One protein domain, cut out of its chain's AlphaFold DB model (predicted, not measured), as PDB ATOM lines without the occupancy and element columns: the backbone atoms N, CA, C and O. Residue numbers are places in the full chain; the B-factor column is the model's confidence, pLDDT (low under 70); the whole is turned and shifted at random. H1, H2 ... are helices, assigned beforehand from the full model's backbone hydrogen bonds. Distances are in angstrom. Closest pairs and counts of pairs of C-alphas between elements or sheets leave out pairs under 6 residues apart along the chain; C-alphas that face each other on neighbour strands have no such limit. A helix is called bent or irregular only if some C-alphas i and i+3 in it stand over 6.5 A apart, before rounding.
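What this domain is: This is residues 88 to 246 of the 250 residues of an uncharacterized protein of Brugia pahangi (UniProt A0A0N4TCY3). One long helix, H5, runs through most of the length, and shorter helices gather round the part of it away from its first turns: H2 crosses it, H6b runs back slantwise along it, and the bent helix H3 folds round so that its second arm, H3b, packs between H1 and the arms of H6. Residues 156 to 177, with the small H4 and the first turns of H5, stick out from this body as an open loop. The printed part has 159 residues with six named helices, H1 to H6 in order, and no named strand; its class is all helix. It is only just loose, close to compact, with a radius of gyration of the C-alphas of 18.6 A, and spans 63 by 29 by 28 A, the free stretch adding to the length.

Where its parts are: H1 is residues 88 to 96, from C-alpha 88 at (131.917, 174.959, 213.881); it is irregular, with C-alphas 88 and 91 7.4 A apart. H2 is residues 100 to 115, 21.8 A long. H3, residues 125 to 150, was assigned as one helix by its hydrogen bonds but is bent: C-alphas 137 and 140 are 7.7 A apart. Its arms are H3a, residues 125 to 137, irregular with C-alphas 133 and 136 6.8 A apart, and H3b, residues 140 to 150. H4 is residues 160 to 163. H5 is residues 171 to 208, 54.7 A long, from C-alpha 171 at (109.253, 160.862, 209.118). H6, residues 217 to 245, was also assigned as one helix by its hydrogen bonds but is bent, C-alphas 225 and 228 being 7.5 A apart; its arms are H6a, residues 217 to 225, and H6b, residues 228 to 245, 26.0 A long and ending at C-alpha 245 (110.708, 177.483, 203.241).

How they stand to each other: H1 touches H3b at a shallow tilt of 5 degrees, opposite ways, closest at the C-alphas of Leu 95 and Ile 141, 6.1 A. H2 touches H3a with residues 102 to 109 alone, closest at the C-alphas of Asn 102 and Ala 134, 5.2 A. H2 touches H5 with residues 110 to 114 alone, about perpendicular at 84 degrees; the C-alphas of Ala 114 and Ala 197 are closest, 5.4 A. H3b touches H6a, its closest C-alphas being those of Glu 143 and Thr 222, 6.2 A, and H6b, those of Thr 150 and Leu 230, 6.1 A. H5 touches H6b, opposite ways at a tilt of 36 degrees, only just steep; the C-alphas of Leu 189 and Phe 237 are closest, 5.4 A. H4 is apart from H5. Every O i to N i+4 pair is within hydrogen-bond range in H2, H3b, H5, H6a and H6b; in H3a 7 of 9 are, in H1 2 of 5, beside 3 of 6 O i to N i+3 pairs, and H4 is too short for such a pair.

The domain as a whole: The two C-alphas farthest apart, those of Pro 167 and Asp 210, are 64.3 A apart. The printed part has no cut and no long link. Mean pLDDT of the printed part is 82.8; residues 153 to 169 and 208 to 216 are under 70.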
ATOM      1  N   GLN A  88     130.949 174.260 214.720       82.88
ATOM      2  CA  GLN A  88     131.917 174.959 213.881       82.88
ATOM      3  C   GLN A  88     132.133 176.404 214.316       82.88
ATOM      4  O   GLN A  88     133.097 177.006 213.864       82.88
ATOM      5  N   LEU A  89     131.277 176.954 215.182       85.94
ATOM      6  CA  LEU A  89     131.371 178.317 215.708       85.94
ATOM      7  C   LEU A  89     131.758 178.365 217.191       85.94
ATOM      8  O   LEU A  89     131.861 179.453 217.750       85.94
ATOM      9  N   ARG A  90     132.077 177.228 217.834       83.31
ATOM     10  CA  ARG A  90     132.546 177.192 219.241       83.31
ATOM     11  C   ARG A  90     133.791 178.042 219.503       83.31
ATOM     12  O   ARG A  90     134.093 178.375 220.645       83.31
ATOM     13  N   TRP A  91     134.553 178.371 218.463       83.06
ATOM     14  CA  TRP A  91     135.688 179.280 218.586       83.06
ATOM     15  C   TRP A  91     135.262 180.727 218.857       83.06
ATOM     16  O   TRP A  91     136.079 181.469 219.390       83.06
ATOM     17  N   PHE A  92     134.029 181.128 218.523       80.44
ATOM     18  CA  PHE A  92     133.549 182.502 218.685       80.44
ATOM     19  C   PHE A  92     133.483 182.889 220.165       80.44
ATOM     20  O   PHE A  92     134.071 183.890 220.552       80.44
ATOM     21  N   GLU A  93     132.917 182.028 221.017       78.31
ATOM     22  CA  GLU A  93     132.892 182.222 222.479       78.31
ATOM     23  C   GLU A  93     134.302 182.412 223.062       78.31
ATOM     24  O   GLU A  93     134.519 183.229 223.953       78.31
ATOM     25  N   ARG A  94     135.292 181.693 222.519       81.75
ATOM     26  CA  ARG A  94     136.691 181.797 222.962       81.75
ATOM     27  C   ARG A  94     137.374 183.083 222.504       81.75
ATOM     28  O   ARG A  94     138.335 183.490 223.147       81.75
ATOM     29  N   LEU A  95     136.930 183.680 221.396       80.19
ATOM     30  CA  LEU A  95     137.487 184.936 220.891       80.19
ATOM     31  C   LEU A  95     137.043 186.142 221.727       80.19
ATOM     32  O   LEU A  95     137.792 187.106 221.807       80.19
ATOM     33  N   ILE A  96     135.861 186.083 222.348       81.94
ATOM     34  CA  ILE A  96     135.315 187.185 223.156       81.94
ATOM     35  C   ILE A  96     136.154 187.409 224.423       81.94
ATOM     36  O   ILE A  96     136.438 188.550 224.785       81.94
ATOM     37  N   GLY A  97     136.594 186.328 225.075       79.19
ATOM     38  CA  GLY A  97     137.515 186.395 226.211       79.19
ATOM     39  C   GLY A  97     137.051 187.352 227.316       79.19
ATOM     40  O   GLY A  97     135.919 187.265 227.782       79.19
ATOM     41  N   ASN A  98     137.937 188.263 227.737       79.38
ATOM     42  CA  ASN A  98     137.648 189.276 228.764       79.38
ATOM     43  C   ASN A  98     137.007 190.560 228.199       79.38
ATOM     44  O   ASN A  98     136.641 191.444 228.971       79.38
ATOM     45  N   ASP A  99     136.869 190.673 226.876       86.50
ATOM     46  CA  ASP A  99     136.375 191.874 226.193       86.50
ATOM     47  C   ASP A  99     134.851 191.846 225.964       86.50
ATOM     48  O   ASP A  99     134.307 192.656 225.210       86.50
ATOM     49  N   GLU A 100     134.149 190.941 226.656       89.50
ATOM     50  CA  GLU A 100     132.710 190.669 226.534       89.50
ATOM     51  C   GLU A 100     131.858 191.935 226.519       89.50
ATOM     52  O   GLU A 100     131.006 192.092 225.651       89.50
ATOM     53  N   LYS A 101     132.142 192.889 227.412       93.56
ATOM     54  CA  LYS A 101     131.392 194.146 227.488       93.56
ATOM     55  C   LYS A 101     131.468 194.952 226.186       93.56
ATOM     56  O   LYS A 101     130.442 195.413 225.694       93.56
ATOM     57  N   ASN A 102     132.667 195.155 225.643       93.56
ATOM     58  CA  ASN A 102     132.853 195.979 224.446       93.56
ATOM     59  C   ASN A 102     132.385 195.237 223.192       93.56
ATOM     60  O   ASN A 102     131.776 195.851 222.317       93.56
ATOM     61  N   VAL A 103     132.594 193.917 223.137       93.62
ATOM     62  CA  VAL A 103     132.024 193.068 222.084       93.62
ATOM     63  C   VAL A 103     130.501 193.158 222.095       93.62
ATOM     64  O   VAL A 103     129.915 193.365 221.037       93.62
ATOM     65  N   GLN A 104     129.865 193.063 223.265       93.88
ATOM     66  CA  GLN A 104     128.412 193.143 223.404       93.88
ATOM     67  C   GLN A 104     127.871 194.496 222.933       93.88
ATOM     68  O   GLN A 104     126.940 194.515 222.133       93.88
ATOM     69  N   ILE A 105     128.488 195.609 223.349       95.25
ATOM     70  CA  ILE A 105     128.109 196.956 222.887       95.25
ATOM     71  C   ILE A 105     128.154 197.027 221.356       95.25
ATOM     72  O   ILE A 105     127.167 197.391 220.718       95.25
ATOM     73  N   CYS A 106     129.281 196.638 220.750       95.31
ATOM     74  CA  CYS A 106     129.415 196.638 219.295       95.31
ATOM     75  C   CYS A 106     128.379 195.721 218.632       95.31
ATOM     76  O   CYS A 106     127.765 196.108 217.640       95.31
ATOM     77  N   TRP A 107     128.160 194.526 219.183       95.25
ATOM     78  CA  TRP A 107     127.245 193.532 218.631       95.25
ATOM     79  C   TRP A 107     125.786 193.990 218.654       95.25
ATOM     80  O   TRP A 107     125.080 193.833 217.659       95.25
ATOM     81  N   GLU A 108     125.332 194.581 219.759       95.38
ATOM     82  CA  GLU A 108     123.965 195.090 219.911       95.38
ATOM     83  C   GLU A 108     123.682 196.225 218.921       95.38
ATOM     84  O   GLU A 108     122.667 196.197 218.219       95.38
ATOM     85  N   ILE A 109     124.616 197.172 218.792       95.56
ATOM     86  CA  ILE A 109     124.491 198.306 217.865       95.56
ATOM     87  C   ILE A 109     124.485 197.821 216.411       95.56
ATOM     88  O   ILE A 109     123.628 198.228 215.625       95.56
ATOM     89  N   VAL A 110     125.387 196.903 216.053       95.94
ATOM     90  CA  VAL A 110     125.438 196.295 214.713       95.94
ATOM     91  C   VAL A 110     124.157 195.530 214.401       95.94
ATOM     92  O   VAL A 110     123.614 195.661 213.306       95.94
ATOM     93  N   THR A 111     123.644 194.757 215.358       94.62
ATOM     94  CA  THR A 111     122.402 193.994 215.189       94.62
ATOM     95  C   THR A 111     121.225 194.937 214.956       94.62
ATOM     96  O   THR A 111     120.421 194.723 214.046       94.62
ATOM     97  N   LYS A 112     121.142 196.029 215.724       93.62
ATOM     98  CA  LYS A 112     120.125 197.068 215.538       93.62
ATOM     99  C   LYS A 112     120.242 197.734 214.165       93.62
ATOM    100  O   LYS A 112     119.229 197.897 213.487       93.62
ATOM    101  N   PHE A 113     121.457 198.063 213.729       94.25
ATOM    102  CA  PHE A 113     121.720 198.629 212.404       94.25
ATOM    103  C   PHE A 113     121.314 197.672 211.270       94.25
ATOM    104  O   PHE A 113     120.679 198.095 210.302       94.25
ATOM    105  N   ALA A 114     121.599 196.374 211.419       92.81
ATOM    106  CA  ALA A 114     121.189 195.334 210.477       92.81
ATOM    107  C   ALA A 114     119.657 195.225 210.375       92.81
ATOM    108  O   ALA A 114     119.107 195.251 209.273       92.81
ATOM    109  N   ILE A 115     118.959 195.165 211.516       90.06
ATOM    110  CA  ILE A 115     117.488 195.111 211.578       90.06
ATOM    111  C   ILE A 115     116.865 196.399 211.018       90.06
ATOM    112  O   ILE A 115     115.830 196.351 210.355       90.06
ATOM    113  N   GLY A 116     117.510 197.544 211.243       88.31
ATOM    114  CA  GLY A 116     117.110 198.852 210.724       88.31
ATOM    115  C   GLY A 116     117.380 199.070 209.232       88.31
ATOM    116  O   GLY A 116     117.187 200.183 208.746       88.31
ATOM    117  N   GLY A 117     117.825 198.043 208.499       88.62
ATOM    118  CA  GLY A 117     118.003 198.101 207.047       88.62
ATOM    119  C   GLY A 117     119.268 198.823 206.587       88.62
ATOM    120  O   GLY A 117     119.287 199.331 205.468       88.62
ATOM    121  N   LEU A 118     120.311 198.874 207.426       89.94
ATOM    122  CA  LEU A 118     121.602 199.508 207.118       89.94
ATOM    123  C   LEU A 118     121.503 201.019 206.837       89.94
ATOM    124  O   LEU A 118     122.303 201.584 206.092       89.94
ATOM    125  N   VAL A 119     120.511 201.689 207.424       87.06
ATOM    126  CA  VAL A 119     120.322 203.138 207.288       87.06
ATOM    127  C   VAL A 119     120.947 203.848 208.483       87.06
ATOM    128  O   VAL A 119     120.719 203.453 209.622       87.06
ATOM    129  N   ALA A 120     121.690 204.934 208.247       81.94
ATOM    130  CA  ALA A 120     122.366 205.692 209.307       81.94
ATOM    131  C   ALA A 120     121.421 206.142 210.442       81.94
ATOM    132  O   ALA A 120     121.813 206.154 211.601       81.94
ATOM    133  N   SER A 121     120.152 206.436 210.135       86.25
ATOM    134  CA  SER A 121     119.136 206.819 211.127       86.25
ATOM    135  C   SER A 121     118.692 205.686 212.061       86.25
ATOM    136  O   SER A 121     117.924 205.940 212.987       86.25
ATOM    137  N   ALA A 122     119.099 204.438 211.809       89.19
ATOM    138  CA  ALA A 122     118.787 203.300 212.674       89.19
ATOM    139  C   ALA A 122     119.599 203.303 213.981       89.19
ATOM    140  O   ALA A 122     119.205 202.643 214.946       89.19
ATOM    141  N   VAL A 123     120.711 204.043 214.012       90.88
ATOM    142  CA  VAL A 123     121.620 204.159 215.156       90.88
ATOM    143  C   VAL A 123     121.569 205.596 215.672       90.88
ATOM    144  O   VAL A 123     121.615 206.543 214.886       90.88
ATOM    145  N   SER A 124     121.429 205.776 216.987       91.69
ATOM    146  CA  SER A 124     121.433 207.111 217.594       91.69
ATOM    147  C   SER A 124     122.846 207.701 217.656       91.69
ATOM    148  O   SER A 124     123.848 207.014 217.435       91.69
ATOM    149  N   VAL A 125     122.945 208.993 217.976       88.62
ATOM    150  CA  VAL A 125     124.247 209.654 218.161       88.62
ATOM    151  C   VAL A 125     124.989 209.042 219.352       88.62
ATOM    152  O   VAL A 125     126.166 208.718 219.235       88.62
ATOM    153  N   GLU A 126     124.289 208.783 220.458       92.19
ATOM    154  CA  GLU A 126     124.860 208.164 221.659       92.19
ATOM    155  C   GLU A 126     125.356 206.739 221.388       92.19
ATOM    156  O   GLU A 126     126.428 206.352 221.849       92.19
ATOM    157  N   GLU A 127     124.602 205.952 220.617       92.88
ATOM    158  CA  GLU A 127     125.019 204.609 220.198       92.88
ATOM    159  C   GLU A 127     126.247 204.679 219.282       92.88
ATOM    160  O   GLU A 127     127.188 203.905 219.443       92.88
ATOM    161  N   SER A 128     126.292 205.649 218.367       90.25
ATOM    162  CA  SER A 128     127.460 205.867 217.507       90.25
ATOM    163  C   SER A 128     128.708 206.211 218.328       90.25
ATOM    164  O   SER A 128     129.776 205.651 218.087       90.25
ATOM    165  N   GLU A 129     128.583 207.069 219.345       90.56
ATOM    166  CA  GLU A 129     129.677 207.383 220.273       90.56
ATOM    167  C   GLU A 129     130.123 206.153 221.076       90.56
ATOM    168  O   GLU A 129     131.323 205.903 221.219       90.56
ATOM    169  N   GLN A 130     129.184 205.349 221.581       93.44
ATOM    170  CA  GLN A 130     129.506 204.096 222.272       93.44
ATOM    171  C   GLN A 130     130.260 203.127 221.358       93.44
ATOM    172  O   GLN A 130     131.261 202.544 221.780       93.44
ATOM    173  N   PHE A 131     129.826 202.998 220.102       93.38
ATOM    174  CA  PHE A 131     130.486 202.160 219.112       93.38
ATOM    175  C   PHE A 131     131.915 202.636 218.833       93.38
ATOM    176  O   PHE A 131     132.838 201.831 218.900       93.38
ATOM    177  N   VAL A 132     132.122 203.933 218.583       90.25
ATOM    178  CA  VAL A 132     133.454 204.510 218.308       90.25
ATOM    179  C   VAL A 132     134.414 204.311 219.479       90.25
ATOM    180  O   VAL A 132     135.598 204.069 219.266       90.25
ATOM    181  N   ASN A 133     133.915 204.371 220.714       90.50
ATOM    182  CA  ASN A 133     134.737 204.155 221.903       90.50
ATOM    183  C   ASN A 133     135.066 202.670 222.142       90.50
ATOM    184  O   ASN A 133     136.153 202.352 222.623       90.50
ATOM    185  N   ALA A 134     134.143 201.759 221.825       92.94
ATOM    186  CA  ALA A 134     134.318 200.326 222.058       92.94
ATOM    187  C   ALA A 134     135.083 199.634 220.919       92.94
ATOM    188  O   ALA A 134     136.033 198.889 221.173       92.94
ATOM    189  N   PHE A 135     134.705 199.897 219.668       92.69
ATOM    190  CA  PHE A 135     135.141 199.144 218.493       92.69
ATOM    191  C   PHE A 135     136.665 199.068 218.313       92.69
ATOM    192  O   PHE A 135     137.153 197.961 218.092       92.69
ATOM    193  N   PRO A 136     137.457 200.146 218.487       89.88
ATOM    194  CA  PRO A 136     138.913 200.072 218.340       89.88
ATOM    195  C   PRO A 136     139.585 199.064 219.282       89.88
ATOM    196  O   PRO A 136     140.638 198.527 218.955       89.88
ATOM    197  N   THR A 137     138.986 198.787 220.445       90.81
ATOM    198  CA  THR A 137     139.537 197.819 221.411       90.81
ATOM    199  C   THR A 137     139.258 196.366 221.025       90.81
ATOM    200  O   THR A 137     140.030 195.481 221.378       90.81
ATOM    201  N   VAL A 138     138.195 196.120 220.252       92.06
ATOM    202  CA  VAL A 138     137.694 194.774 219.916       92.06
ATOM    203  C   VAL A 138     137.669 194.486 218.413       92.06
ATOM    204  O   VAL A 138     137.246 193.409 218.003       92.06
ATOM    205  N   SER A 139     138.145 195.404 217.569       91.56
ATOM    206  CA  SER A 139     138.154 195.260 216.104       91.56
ATOM    207  C   SER A 139     138.826 193.958 215.667       91.56
ATOM    208  O   SER A 139     138.259 193.200 214.885       91.56
ATOM    209  N   HIS A 140     139.973 193.631 216.265       89.31
ATOM    210  CA  HIS A 140     140.727 192.406 216.001       89.31
ATOM    211  C   HIS A 140     139.924 191.112 216.255       89.31
ATOM    212  O   HIS A 140     140.138 190.121 215.558       89.31
ATOM    213  N   ILE A 141     138.987 191.117 217.213       92.00
ATOM    214  CA  ILE A 141     138.089 189.985 217.505       92.00
ATOM    215  C   ILE A 141     137.133 189.781 216.330       92.00
ATOM    216  O   ILE A 141     136.959 188.659 215.850       92.00
ATOM    217  N   PHE A 142     136.540 190.870 215.838       92.56
ATOM    218  CA  PHE A 142     135.635 190.830 214.692       92.56
ATOM    219  C   PHE A 142     136.355 190.460 213.398       92.56
ATOM    220  O   PHE A 142     135.810 189.697 212.606       92.56
ATOM    221  N   GLU A 143     137.584 190.932 213.199       91.44
ATOM    222  CA  GLU A 143     138.405 190.534 212.053       91.44
ATOM    223  C   GLU A 143     138.684 189.033 212.048       91.44
ATOM    224  O   GLU A 143     138.455 188.350 211.048       91.44
ATOM    225  N   ASP A 144     139.136 188.503 213.188       90.75
ATOM    226  CA  ASP A 144     139.405 187.079 213.344       90.75
ATOM    227  C   ASP A 144     138.138 186.248 213.156       90.75
ATOM    228  O   ASP A 144     138.197 185.163 212.570       90.75
ATOM    229  N   ALA A 145     136.995 186.764 213.611       92.38
ATOM    230  CA  ALA A 145     135.714 186.119 213.422       92.38
ATOM    231  C   ALA A 145     135.260 186.109 211.962       92.38
ATOM    232  O   ALA A 145     134.872 185.052 211.468       92.38
ATOM    233  N   ILE A 146     135.355 187.237 211.254       92.69
ATOM    234  CA  ILE A 146     135.033 187.327 209.823       92.69
ATOM    235  C   ILE A 146     135.919 186.366 209.036       92.69
ATOM    236  O   ILE A 146     135.408 185.563 208.257       92.69
ATOM    237  N   ARG A 147     137.233 186.385 209.286       90.50
ATOM    238  CA  ARG A 147     138.185 185.485 208.631       90.50
ATOM    239  C   ARG A 147     137.793 184.023 208.833       90.50
ATOM    240  O   ARG A 147     137.505 183.343 207.851       90.50
ATOM    241  N   LYS A 148     137.692 183.565 210.087       90.38
ATOM    242  CA  LYS A 148     137.341 182.170 210.408       90.38
ATOM    243  C   LYS A 148     135.974 181.772 209.866       90.38
ATOM    244  O   LYS A 148     135.811 180.648 209.407       90.38
ATOM    245  N   PHE A 149     135.001 182.682 209.903       91.00
ATOM    246  CA  PHE A 149     133.677 182.441 209.345       91.00
ATOM    247  C   PHE A 149     133.741 182.252 207.826       91.00
ATOM    248  O   PHE A 149     133.161 181.300 207.317       91.00
ATOM    249  N   THR A 150     134.493 183.090 207.106       89.19
ATOM    250  CA  THR A 150     134.668 182.949 205.648       89.19
ATOM    251  C   THR A 150     135.516 181.752 205.226       89.19
ATOM    252  O   THR A 150     135.431 181.307 204.085       89.19
ATOM    253  N   GLU A 151     136.311 181.205 206.144       86.69
ATOM    254  CA  GLU A 151     137.068 179.968 205.954       86.69
ATOM    255  C   GLU A 151     136.232 178.710 206.229       86.69
ATOM    256  O   GLU A 151     136.700 177.605 205.939       86.69
ATOM    257  N   LEU A 152     135.002 178.844 206.752       82.06
ATOM    258  CA  LEU A 152     134.106 177.707 206.947       82.06
ATOM    259  C   LEU A 152     133.782 177.072 205.600       82.06
ATOM    260  O   LEU A 152     132.992 177.583 204.805       82.06
ATOM    261  N   ARG A 153     134.373 175.906 205.366       63.94
ATOM    262  CA  ARG A 153     133.983 175.027 204.273       63.94
ATOM    263  C   ARG A 153     132.825 174.135 204.726       63.94
ATOM    264  O   ARG A 153     132.723 173.826 205.919       63.94
ATOM    265  N   PRO A 154     131.951 173.693 203.803       57.25
ATOM    266  CA  PRO A 154     131.176 172.478 204.032       57.25
ATOM    267  C   PRO A 154     132.146 171.393 204.519       57.25
ATOM    268  O   PRO A 154     133.248 171.308 203.991       57.25
ATOM    269  N   VAL A 155     131.786 170.655 205.570       53.19
ATOM    270  CA  VAL A 155     132.675 169.686 206.238       53.19
ATOM    271  C   VAL A 155     133.320 168.765 205.197       53.19
ATOM    272  O   VAL A 155     132.616 167.971 204.582       53.19
ATOM    273  N   ASP A 156     134.637 168.887 205.006       42.28
ATOM    274  CA  ASP A 156     135.405 168.074 204.049       42.28
ATOM    275  C   ASP A 156     135.670 166.641 204.566       42.28
ATOM    276  O   ASP A 156     136.100 165.795 203.793       42.28
ATOM    277  N   ASP A 157     135.327 166.320 205.820       47.44
ATOM    278  CA  ASP A 157     135.466 164.973 206.396       47.44
ATOM    279  C   ASP A 157     134.137 164.487 206.997       47.44
ATOM    280  O   ASP A 157     133.952 164.422 208.213       47.44
ATOM    281  N   PHE A 158     133.164 164.176 206.139       48.94
ATOM    282  CA  PHE A 158     132.040 163.333 206.540       48.94
ATOM    283  C   PHE A 158     132.313 161.918 206.031       48.94
ATOM    284  O   PHE A 158     132.140 161.637 204.845       48.94
ATOM    285  N   GLU A 159     132.750 161.022 206.921       49.59
ATOM    286  CA  GLU A 159     132.829 159.587 206.631       49.59
ATOM    287  C   GLU A 159     131.405 159.031 206.488       49.59
ATOM    288  O   GLU A 159     130.812 158.494 207.426       49.59
ATOM    289  N   LEU A 160     130.846 159.198 205.288       48.78
ATOM    290  CA  LEU A 160     129.500 158.767 204.901       48.78
ATOM    291  C   LEU A 160     129.243 157.290 205.260       48.78
ATOM    292  O   LEU A 160     128.118 156.917 205.596       48.78
ATOM    293  N   ASP A 161     130.307 156.482 205.249       52.41
ATOM    294  CA  ASP A 161     130.295 155.043 205.503       52.41
ATOM    295  C   ASP A 161     129.854 154.670 206.929       52.41
ATOM    296  O   ASP A 161     129.277 153.603 207.118       52.41
ATOM    297  N   THR A 162     130.029 155.543 207.931       51.88
ATOM    298  CA  THR A 162     129.566 155.266 209.311       51.88
ATOM    299  C   THR A 162     128.108 155.667 209.561       51.88
ATOM    300  O   THR A 162     127.453 155.109 210.441       51.88
ATOM    301  N   ALA A 163     127.558 156.599 208.775       51.22
ATOM    302  CA  ALA A 163     126.174 157.058 208.917       51.22
ATOM    303  C   ALA A 163     125.165 156.154 208.183       51.22
ATOM    304  O   ALA A 163     124.006 156.051 208.601       51.22
ATOM    305  N   ALA A 164     125.609 155.479 207.116       49.12
ATOM    306  CA  ALA A 164     124.775 154.665 206.229       49.12
ATOM    307  C   ALA A 164     124.125 153.437 206.901       49.12
ATOM    308  O   ALA A 164     123.134 152.921 206.387       49.12
ATOM    309  N   GLU A 165     124.624 152.986 208.057       52.00
ATOM    310  CA  GLU A 165     124.066 151.827 208.772       52.00
ATOM    311  C   GLU A 165     122.958 152.181 209.775       52.00
ATOM    312  O   GLU A 165     122.324 151.291 210.349       52.00
ATOM    313  N   THR A 166     122.683 153.468 210.003       55.56
ATOM    314  CA  THR A 166     121.678 153.853 210.998       55.56
ATOM    315  C   THR A 166     120.262 153.947 210.402       55.56
ATOM    316  O   THR A 166     120.045 154.662 209.424       55.56
ATOM    317  N   PRO A 167     119.249 153.256 210.974       53.94
ATOM    318  CA  PRO A 167     117.920 153.081 210.375       53.94
ATOM    319  C   PRO A 167     117.016 154.310 210.583       53.94
ATOM    320  O   PRO A 167     115.903 154.221 211.104       53.94
ATOM    321  N   PHE A 168     117.488 155.494 210.200       60.69
ATOM    322  CA  PHE A 168     116.853 156.776 210.513       60.69
ATOM    323  C   PHE A 168     116.030 157.358 209.354       60.69
ATOM    324  O   PHE A 168     116.021 158.564 209.122       60.69
ATOM    325  N   HIS A 169     115.273 156.512 208.651       65.06
ATOM    326  CA  HIS A 169     114.392 156.923 207.542       65.06
ATOM    327  C   HIS A 169     112.962 157.292 207.975       65.06
ATOM    328  O   HIS A 169     112.086 157.501 207.137       65.06
ATOM    329  N   GLY A 170     112.691 157.351 209.282       71.06
ATOM    330  CA  GLY A 170     111.374 157.720 209.801       71.06
ATOM    331  C   GLY A 170     111.039 159.192 209.541       71.06
ATOM    332  O   GLY A 170     111.911 160.058 209.610       71.06
ATOM    333  N   SER A 171     109.755 159.491 209.322       76.19
ATOM    334  CA  SER A 171     109.253 160.862 209.118       76.19
ATOM    335  C   SER A 171     109.638 161.818 210.251       76.19
ATOM    336  O   SER A 171     109.920 162.987 210.001       76.19
ATOM    337  N   PHE A 172     109.713 161.309 211.483       78.00
ATOM    338  CA  PHE A 172     110.208 162.055 212.636       78.00
ATOM    339  C   PHE A 172     111.663 162.507 212.457       78.00
ATOM    340  O   PHE A 172     111.950 163.689 212.612       78.00
ATOM    341  N   THR A 173     112.577 161.595 212.109       77.75
ATOM    342  CA  THR A 173     114.004 161.926 211.995       77.75
ATOM    343  C   THR A 173     114.273 162.847 210.813       77.75
ATOM    344  O   THR A 173     115.046 163.791 210.945       77.75
ATOM    345  N   VAL A 174     113.579 162.640 209.689       79.56
ATOM    346  CA  VAL A 174     113.638 163.553 208.535       79.56
ATOM    347  C   VAL A 174     113.166 164.953 208.929       79.56
ATOM    348  O   VAL A 174     113.851 165.929 208.636       79.56
ATOM    349  N   GLY A 175     112.035 165.060 209.638       81.31
ATOM    350  CA  GLY A 175     111.525 166.340 210.131       81.31
ATOM    351  C   GLY A 175     112.490 167.019 211.104       81.31
ATOM    352  O   GLY A 175     112.757 168.209 210.974       81.31
ATOM    353  N   LEU A 176     113.074 166.254 212.028       82.19
ATOM    354  CA  LEU A 176     114.053 166.761 212.985       82.19
ATOM    355  C   LEU A 176     115.316 167.295 212.294       82.19
ATOM    356  O   LEU A 176     115.772 168.387 212.626       82.19
ATOM    357  N   LEU A 177     115.866 166.549 211.332       81.38
ATOM    358  CA  LEU A 177     117.033 166.973 210.555       81.38
ATOM    359  C   LEU A 177     116.720 168.213 209.717       81.38
ATOM    360  O   LEU A 177     117.508 169.154 209.714       81.38
ATOM    361  N   ALA A 178     115.557 168.251 209.061       83.44
ATOM    362  CA  ALA A 178     115.123 169.411 208.290       83.44
ATOM    363  C   ALA A 178     115.041 170.667 209.171       83.44
ATOM    364  O   ALA A 178     115.661 171.677 208.846       83.44
ATOM    365  N   THR A 179     114.373 170.585 210.328       84.88
ATOM    366  CA  THR A 179     114.298 171.699 211.288       84.88
ATOM    367  C   THR A 179     115.675 172.090 211.830       84.88
ATOM    368  O   THR A 179     115.951 173.275 212.014       84.88
ATOM    369  N   HIS A 180     116.565 171.122 212.070       84.75
ATOM    370  CA  HIS A 180     117.934 171.398 212.504       84.75
ATOM    371  C   HIS A 180     118.715 172.196 211.452       84.75
ATOM    372  O   HIS A 180     119.316 173.219 211.792       84.75
ATOM    373  N   PHE A 181     118.698 171.752 210.191       85.25
ATOM    374  CA  PHE A 181     119.401 172.419 209.095       85.25
ATOM    375  C   PHE A 181     118.811 173.787 208.779       85.25
ATOM    376  O   PHE A 181     119.573 174.733 208.613       85.25
ATOM    377  N   GLU A 182     117.482 173.910 208.748       88.00
ATOM    378  CA  GLU A 182     116.803 175.197 208.578       88.00
ATOM    379  C   GLU A 182     117.294 176.196 209.629       88.00
ATOM    380  O   GLU A 182     117.755 177.284 209.289       88.00
ATOM    381  N   ARG A 183     117.311 175.783 210.903       87.88
ATOM    382  CA  ARG A 183     117.780 176.644 211.985       87.88
ATOM    383  C   ARG A 183     119.268 176.978 211.871       87.88
ATOM    384  O   ARG A 183     119.644 178.115 212.122       87.88
ATOM    385  N   LEU A 184     120.113 176.015 211.502       88.50
ATOM    386  CA  LEU A 184     121.549 176.239 211.296       88.50
ATOM    387  C   LEU A 184     121.810 177.257 210.174       88.50
ATOM    388  O   LEU A 184     122.633 178.156 210.335       88.50
ATOM    389  N   ILE A 185     121.101 177.124 209.050       90.25
ATOM    390  CA  ILE A 185     121.193 178.035 207.904       90.25
ATOM    391  C   ILE A 185     120.728 179.435 208.303       90.25
ATOM    392  O   ILE A 185     121.424 180.402 208.003       90.25
ATOM    393  N   ASP A 186     119.595 179.548 208.997       90.69
ATOM    394  CA  ASP A 186     119.057 180.835 209.442       90.69
ATOM    395  C   ASP A 186     119.987 181.529 210.451       90.69
ATOM    396  O   ASP A 186     120.243 182.727 210.321       90.69
ATOM    397  N   ASP A 187     120.556 180.791 211.411       90.44
ATOM    398  CA  ASP A 187     121.508 181.349 212.380       90.44
ATOM    399  C   ASP A 187     122.793 181.847 211.671       90.44
ATOM    400  O   ASP A 187     123.272 182.950 211.947       90.44
ATOM    401  N   ARG A 188     123.333 181.085 210.704       91.44
ATOM    402  CA  ARG A 188     124.510 181.498 209.906       91.44
ATOM    403  C   ARG A 188     124.208 182.651 208.952       91.44
ATOM    404  O   ARG A 188     125.067 183.507 208.737       91.44
ATOM    405  N   LEU A 189     122.996 182.702 208.399       92.69
ATOM    406  CA  LEU A 189     122.529 183.829 207.600       92.69
ATOM    407  C   LEU A 189     122.519 185.102 208.447       92.69
ATOM    408  O   LEU A 189     123.142 186.085 208.047       92.69
ATOM    409  N   ALA A 190     121.893 185.062 209.625       91.88
ATOM    410  CA  ALA A 190     121.848 186.193 210.548       91.88
ATOM    411  C   ALA A 190     123.259 186.656 210.946       91.88
ATOM    412  O   ALA A 190     123.553 187.851 210.905       91.88
ATOM    413  N   LEU A 191     124.162 185.714 211.236       92.38
ATOM    414  CA  LEU A 191     125.567 186.007 211.528       92.38
ATOM    415  C   LEU A 191     126.265 186.720 210.355       92.38
ATOM    416  O   LEU A 191     126.905 187.753 210.550       92.38
ATOM    417  N   SER A 192     126.096 186.225 209.125       93.62
ATOM    418  CA  SER A 192     126.678 186.858 207.932       93.62
ATOM    419  C   SER A 192     126.134 188.273 207.690       93.62
ATOM    420  O   SER A 192     126.896 189.171 207.341       93.62
ATOM    421  N   GLN A 193     124.834 188.490 207.925       93.75
ATOM    422  CA  GLN A 193     124.201 189.806 207.823       93.75
ATOM    423  C   GLN A 193     124.762 190.770 208.868       93.75
ATOM    424  O   GLN A 193     125.037 191.918 208.533       93.75
ATOM    425  N   CYS A 194     124.995 190.304 210.099       94.75
ATOM    426  CA  CYS A 194     125.615 191.112 211.147       94.75
ATOM    427  C   CYS A 194     127.052 191.507 210.785       94.75
ATOM    428  O   CYS A 194     127.425 192.661 210.965       94.75
ATOM    429  N   PHE A 195     127.856 190.606 210.216       95.19
ATOM    430  CA  PHE A 195     129.208 190.968 209.774       95.19
ATOM    431  C   PHE A 195     129.212 191.968 208.611       95.19
ATOM    432  O   PHE A 195     130.010 192.902 208.627       95.19
ATOM    433  N   ILE A 196     128.304 191.827 207.638       94.25
ATOM    434  CA  ILE A 196     128.135 192.824 206.565       94.25
ATOM    435  C   ILE A 196     127.713 194.170 207.167       94.25
ATOM    436  O   ILE A 196     128.297 195.204 206.852       94.25
ATOM    437  N   ALA A 197     126.745 194.153 208.085       95.31
ATOM    438  CA  ALA A 197     126.276 195.347 208.776       95.31
ATOM    439  C   ALA A 197     127.393 196.029 209.575       95.31
ATOM    440  O   ALA A 197     127.473 197.250 209.568       95.31
ATOM    441  N   LEU A 198     128.282 195.262 210.210       95.25
ATOM    442  CA  LEU A 198     129.454 195.793 210.900       95.25
ATOM    443  C   LEU A 198     130.399 196.512 209.930       95.25
ATOM    444  O   LEU A 198     130.824 197.628 210.220       95.25
ATOM    445  N   MET A 199     130.706 195.912 208.775       92.06
ATOM    446  CA  MET A 199     131.546 196.558 207.756       92.06
ATOM    447  C   MET A 199     130.935 197.878 207.276       92.06
ATOM    448  O   MET A 199     131.637 198.887 207.208       92.06
ATOM    449  N   GLU A 200     129.631 197.896 207.002       91.12
ATOM    450  CA  GLU A 200     128.917 199.099 206.559       91.12
ATOM    451  C   GLU A 200     128.776 200.157 207.658       91.12
ATOM    452  O   GLU A 200     128.927 201.351 207.389       91.12
ATOM    453  N   LEU A 201     128.550 199.748 208.907       91.94
ATOM    454  CA  LEU A 201     128.467 200.662 210.044       91.94
ATOM    455  C   LEU A 201     129.802 201.375 210.261       91.94
ATOM    456  O   LEU A 201     129.832 202.595 210.410       91.94
ATOM    457  N   VAL A 202     130.910 200.630 210.211       90.00
ATOM    458  CA  VAL A 202     132.255 201.200 210.315       90.00
ATOM    459  C   VAL A 202     132.507 202.187 209.171       90.00
ATOM    460  O   VAL A 202     132.927 203.313 209.425       90.00
ATOM    461  N   LYS A 203     132.183 201.831 207.919       86.62
ATOM    462  CA  LYS A 203     132.290 202.769 206.784       86.62
ATOM    463  C   LYS A 203     131.465 204.036 207.031       86.62
ATOM    464  O   LYS A 203     131.978 205.136 206.845       86.62
ATOM    465  N   THR A 204     130.220 203.893 207.478       85.44
ATOM    466  CA  THR A 204     129.289 205.011 207.703       85.44
ATOM    467  C   THR A 204     129.797 205.961 208.786       85.44
ATOM    468  O   THR A 204     129.890 207.165 208.557       85.44
ATOM    469  N   ILE A 205     130.173 205.421 209.948       83.88
ATOM    470  CA  ILE A 205     130.620 206.208 211.100       83.88
ATOM    471  C   ILE A 205     131.941 206.921 210.790       83.88
ATOM    472  O   ILE A 205     132.049 208.130 210.989       83.88
ATOM    473  N   TYR A 206     132.929 206.217 210.239       74.31
ATOM    474  CA  TYR A 206     134.248 206.808 209.992       74.31
ATOM    475  C   TYR A 206     134.314 207.685 208.736       74.31
ATOM    476  O   TYR A 206     135.181 208.546 208.661       74.31
ATOM    477  N   SER A 207     133.383 207.550 207.782       72.38
ATOM    478  CA  SER A 207     133.243 208.531 206.687       72.38
ATOM    479  C   SER A 207     132.591 209.838 207.149       72.38
ATOM    480  O   SER A 207     132.694 210.851 206.464       72.38
ATOM    481  N   SER A 208     131.891 209.818 208.289       64.25
ATOM    482  CA  SER A 208     131.198 210.982 208.854       64.25
ATOM    483  C   SER A 208     132.032 211.789 209.854       64.25
ATOM    484  O   SER A 208     131.639 212.897 210.216       64.25
ATOM    485  N   GLN A 209     133.171 211.253 210.301       60.97
ATOM    486  CA  GLN A 209     134.083 211.932 211.217       60.97
ATOM    487  C   GLN A 209     135.243 212.564 210.437       60.97
ATOM    488  O   GLN A 209     135.966 211.870 209.727       60.97
ATOM    489  N   ASP A 210     135.427 213.878 210.589       52.06
ATOM    490  CA  ASP A 210     136.613 214.609 210.116       52.06
ATOM    491  C   ASP A 210     137.889 213.914 210.621       52.06
ATOM    492  O   ASP A 210     138.074 213.858 211.836       52.06
ATOM    493  N   GLU A 211     138.702 213.387 209.688       51.34
ATOM    494  CA  GLU A 211     140.108 212.885 209.660       51.34
ATOM    495  C   GLU A 211     140.899 212.546 210.958       51.34
ATOM    496  O   GLU A 211     142.091 212.247 210.899       51.34
ATOM    497  N   THR A 212     140.306 212.555 212.145       49.81
ATOM    498  CA  THR A 212     141.009 212.602 213.436       49.81
ATOM    499  C   THR A 212     141.123 211.247 214.124       49.81
ATOM    500  O   THR A 212     141.998 211.077 214.972       49.81
ATOM    501  N   ILE A 213     140.310 210.261 213.733       54.59
ATOM    502  CA  ILE A 213     140.415 208.887 214.233       54.59
ATOM    503  C   ILE A 213     140.737 207.972 213.049       54.59
ATOM    504  O   ILE A 213     139.829 207.588 212.308       54.59
ATOM    505  N   PRO A 214     142.019 207.633 212.823       57.12
ATOM    506  CA  PRO A 214     142.378 206.741 211.736       57.12
ATOM    507  C   PRO A 214     141.765 205.363 211.987       57.12
ATOM    508  O   PRO A 214     141.941 204.767 213.052       57.12
ATOM    509  N   LEU A 215     141.049 204.860 210.983       65.12
ATOM    510  CA  LEU A 215     140.651 203.462 210.928       65.12
ATOM    511  C   LEU A 215     141.916 202.597 210.957       65.12
ATOM    512  O   LEU A 215     142.871 202.890 210.233       65.12
ATOM    513  N   ASP A 216     141.931 201.533 211.762       69.69
ATOM    514  CA  ASP A 216     143.053 200.596 211.761       69.69
ATOM    515  C   ASP A 216     143.244 200.044 210.336       69.69
ATOM    516  O   ASP A 216     142.312 199.513 209.720       69.69
ATOM    517  N   ALA A 217     144.459 200.169 209.794       73.00
ATOM    518  CA  ALA A 217     144.811 199.644 208.477       73.00
ATOM    519  C   ALA A 217     144.518 198.136 208.369       73.00
ATOM    520  O   ALA A 217     144.212 197.633 207.283       73.00
ATOM    521  N   ARG A 218     144.560 197.423 209.502       77.88
ATOM    522  CA  ARG A 218     144.221 196.002 209.610       77.88
ATOM    523  C   ARG A 218     142.741 195.721 209.321       77.88
ATOM    524  O   ARG A 218     142.432 194.768 208.596       77.88
ATOM    525  N   TRP A 219     141.840 196.594 209.768       84.88
ATOM    526  CA  TRP A 219     140.415 196.488 209.456       84.88
ATOM    527  C   TRP A 219     140.167 196.704 207.964       84.88
ATOM    528  O   TRP A 219     139.479 195.909 207.323       84.88
ATOM    529  N   GLY A 220     140.793 197.732 207.380       81.31
ATOM    530  CA  GLY A 220     140.707 197.997 205.941       81.31
ATOM    531  C   GLY A 220     141.164 196.802 205.092       81.31
ATOM    532  O   GLY A 220     140.510 196.442 204.108       81.31
ATOM    533  N   LEU A 221     142.239 196.124 205.506       83.94
ATOM    534  CA  LEU A 221     142.695 194.889 204.863       83.94
ATOM    535  C   LEU A 221     141.678 193.746 205.010       83.94
ATOM    536  O   LEU A 221     141.418 193.024 204.050       83.94
ATOM    537  N   THR A 222     141.078 193.587 206.190       82.62
ATOM    538  CA  THR A 222     140.067 192.548 206.439       82.62
ATOM    539  C   THR A 222     138.833 192.745 205.562       82.62
ATOM    540  O   THR A 222     138.394 191.791 204.918       82.62
ATOM    541  N   VAL A 223     138.311 193.974 205.483       81.75
ATOM    542  CA  VAL A 223     137.179 194.317 204.608       81.75
ATOM    543  C   VAL A 223     137.528 193.973 203.164       81.75
ATOM    544  O   VAL A 223     136.867 193.141 202.556       81.75
ATOM    545  N   THR A 224     138.631 194.507 202.639       84.81
ATOM    546  CA  THR A 224     139.019 194.274 201.236       84.81
ATOM    547  C   THR A 224     139.264 192.800 200.899       84.81
ATOM    548  O   THR A 224     138.982 192.374 199.780       84.81
ATOM    549  N   THR A 225     139.755 192.006 201.854       90.00
ATOM    550  CA  THR A 225     140.050 190.580 201.648       90.00
ATOM    551  C   THR A 225     138.796 189.705 201.719       90.00
ATOM    552  O   THR A 225     138.647 188.783 200.915       90.00
ATOM    553  N   HIS A 226     137.892 189.967 202.670       90.50
ATOM    554  CA  HIS A 226     136.807 189.041 203.019       90.50
ATOM    555  C   HIS A 226     135.405 189.509 202.603       90.50
ATOM    556  O   HIS A 226     134.492 188.686 202.591       90.50
ATOM    557  N   GLU A 227     135.217 190.776 202.219       90.44
ATOM    558  CA  GLU A 227     133.908 191.353 201.862       90.44
ATOM    559  C   GLU A 227     133.201 190.545 200.768       90.44
ATOM    560  O   GLU A 227     132.058 190.119 200.946       90.44
ATOM    561  N   LYS A 228     133.896 190.237 199.666       90.94
ATOM    562  CA  LYS A 228     133.316 189.437 198.577       90.94
ATOM    563  C   LYS A 228     132.887 188.045 199.049       90.94
ATOM    564  O   LYS A 228     131.762 187.634 198.778       90.94
ATOM    565  N   SER A 229     133.762 187.337 199.764       91.06
ATOM    566  CA  SER A 229     133.473 185.990 200.274       91.06
ATOM    567  C   SER A 229     132.281 185.996 201.229       91.06
ATOM    568  O   SER A 229     131.430 185.112 201.164       91.06
ATOM    569  N   LEU A 230     132.181 187.018 202.080       92.06
ATOM    570  CA  LEU A 230     131.080 187.179 203.019       92.06
ATOM    571  C   LEU A 230     129.747 187.441 202.298       92.06
ATOM    572  O   LEU A 230     128.737 186.831 202.652       92.06
ATOM    573  N   HIS A 231     129.739 188.278 201.256       92.38
ATOM    574  CA  HIS A 231     128.559 188.487 200.410       92.38
ATOM    575  C   HIS A 231     128.159 187.226 199.636       92.38
ATOM    576  O   HIS A 231     126.969 186.908 199.557       92.38
ATOM    577  N   ASP A 232     129.127 186.478 199.104       90.88
ATOM    578  CA  ASP A 232     128.866 185.211 198.416       90.88
ATOM    579  C   ASP A 232     128.251 184.177 199.378       90.88
ATOM    580  O   ASP A 232     127.250 183.539 199.039       90.88
ATOM    581  N   MET A 233     128.769 184.061 200.606       90.44
ATOM    582  CA  MET A 233     128.183 183.214 201.654       90.44
ATOM    583  C   MET A 233     126.780 183.667 202.057       90.44
ATOM    584  O   MET A 233     125.863 182.849 202.130       90.44
ATOM    585  N   ASN A 234     126.586 184.966 202.291       92.88
ATOM    586  CA  ASN A 234     125.283 185.532 202.633       92.88
ATOM    587  C   ASN A 234     124.234 185.207 201.561       92.88
ATOM    588  O   ASN A 234     123.117 184.787 201.878       92.88
ATOM    589  N   ARG A 235     124.613 185.326 200.283       92.81
ATOM    590  CA  ARG A 235     123.769 184.942 199.152       92.81
ATOM    591  C   ARG A 235     123.433 183.452 199.180       92.81
ATOM    592  O   ARG A 235     122.270 183.101 198.998       92.81
ATOM    593  N   GLN A 236     124.415 182.579 199.408       90.88
ATOM    594  CA  GLN A 236     124.186 181.133 199.489       90.88
ATOM    595  C   GLN A 236     123.221 180.775 200.626       90.88
ATOM    596  O   GLN A 236     122.235 180.080 200.384       90.88
ATOM    597  N   PHE A 237     123.438 181.299 201.836       91.94
ATOM    598  CA  PHE A 237     122.532 181.060 202.962       91.94
ATOM    599  C   PHE A 237     121.137 181.643 202.726       91.94
ATOM    600  O   PHE A 237     120.151 181.009 203.092       91.94
ATOM    601  N   SER A 238     121.029 182.792 202.056       91.75
ATOM    602  CA  SER A 238     119.734 183.372 201.675       91.75
ATOM    603  C   SER A 238     118.958 182.446 200.739       91.75
ATOM    604  O   SER A 238     117.779 182.180 200.972       91.75
ATOM    605  N   ILE A 239     119.624 181.905 199.713       90.75
ATOM    606  CA  ILE A 239     119.022 180.944 198.779       90.75
ATOM    607  C   ILE A 239     118.594 179.677 199.524       90.75
ATOM    608  O   ILE A 239     117.469 179.212 199.332       90.75
ATOM    609  N   LEU A 240     119.452 179.135 200.393       90.31
ATOM    610  CA  LEU A 240     119.150 177.928 201.163       90.31
ATOM    611  C   LEU A 240     117.973 178.143 202.127       90.31
ATOM    612  O   LEU A 240     117.055 177.328 202.143       90.31
ATOM    613  N   SER A 241     117.948 179.260 202.861       89.94
ATOM    614  CA  SER A 241     116.850 179.623 203.773       89.94
ATOM    615  C   SER A 241     115.521 179.753 203.024       89.94
ATOM    616  O   SER A 241     114.502 179.211 203.449       89.94
ATOM    617  N   GLN A 242     115.522 180.421 201.866       89.00
ATOM    618  CA  GLN A 242     114.331 180.529 201.020       89.00
ATOM    619  C   GLN A 242     113.897 179.168 200.474       89.00
ATOM    620  O   GLN A 242     112.709 178.856 200.488       89.00
ATOM    621  N   THR A 243     114.846 178.340 200.040       85.75
ATOM    622  CA  THR A 243     114.555 177.011 199.487       85.75
ATOM    623  C   THR A 243     113.949 176.086 200.539       85.75
ATOM    624  O   THR A 243     112.977 175.403 200.243       85.75
ATOM    625  N   MET A 244     114.440 176.107 201.784       82.44
ATOM    626  CA  MET A 244     113.878 175.300 202.879       82.44
ATOM    627  C   MET A 244     112.436 175.695 203.232       82.44
ATOM    628  O   MET A 244     111.630 174.847 203.613       82.44
ATOM    629  N   LYS A 245     112.077 176.973 203.046       80.44
ATOM    630  CA  LYS A 245     110.708 177.483 203.241       80.44
ATOM    631  C   LYS A 245     109.756 177.067 202.117       80.44
ATOM    632  O   LYS A 245     108.540 177.018 202.324       80.44
ATOM    633  N   LEU A 246     110.281 176.738 200.936       76.81
ATOM    634  CA  LEU A 246     109.498 176.156 199.854       76.81
ATOM    635  C   LEU A 246     109.211 174.692 200.199       76.81
ATOM    636  O   LEU A 246     109.999 173.795 199.906       76.81
TER     637      LEU A 246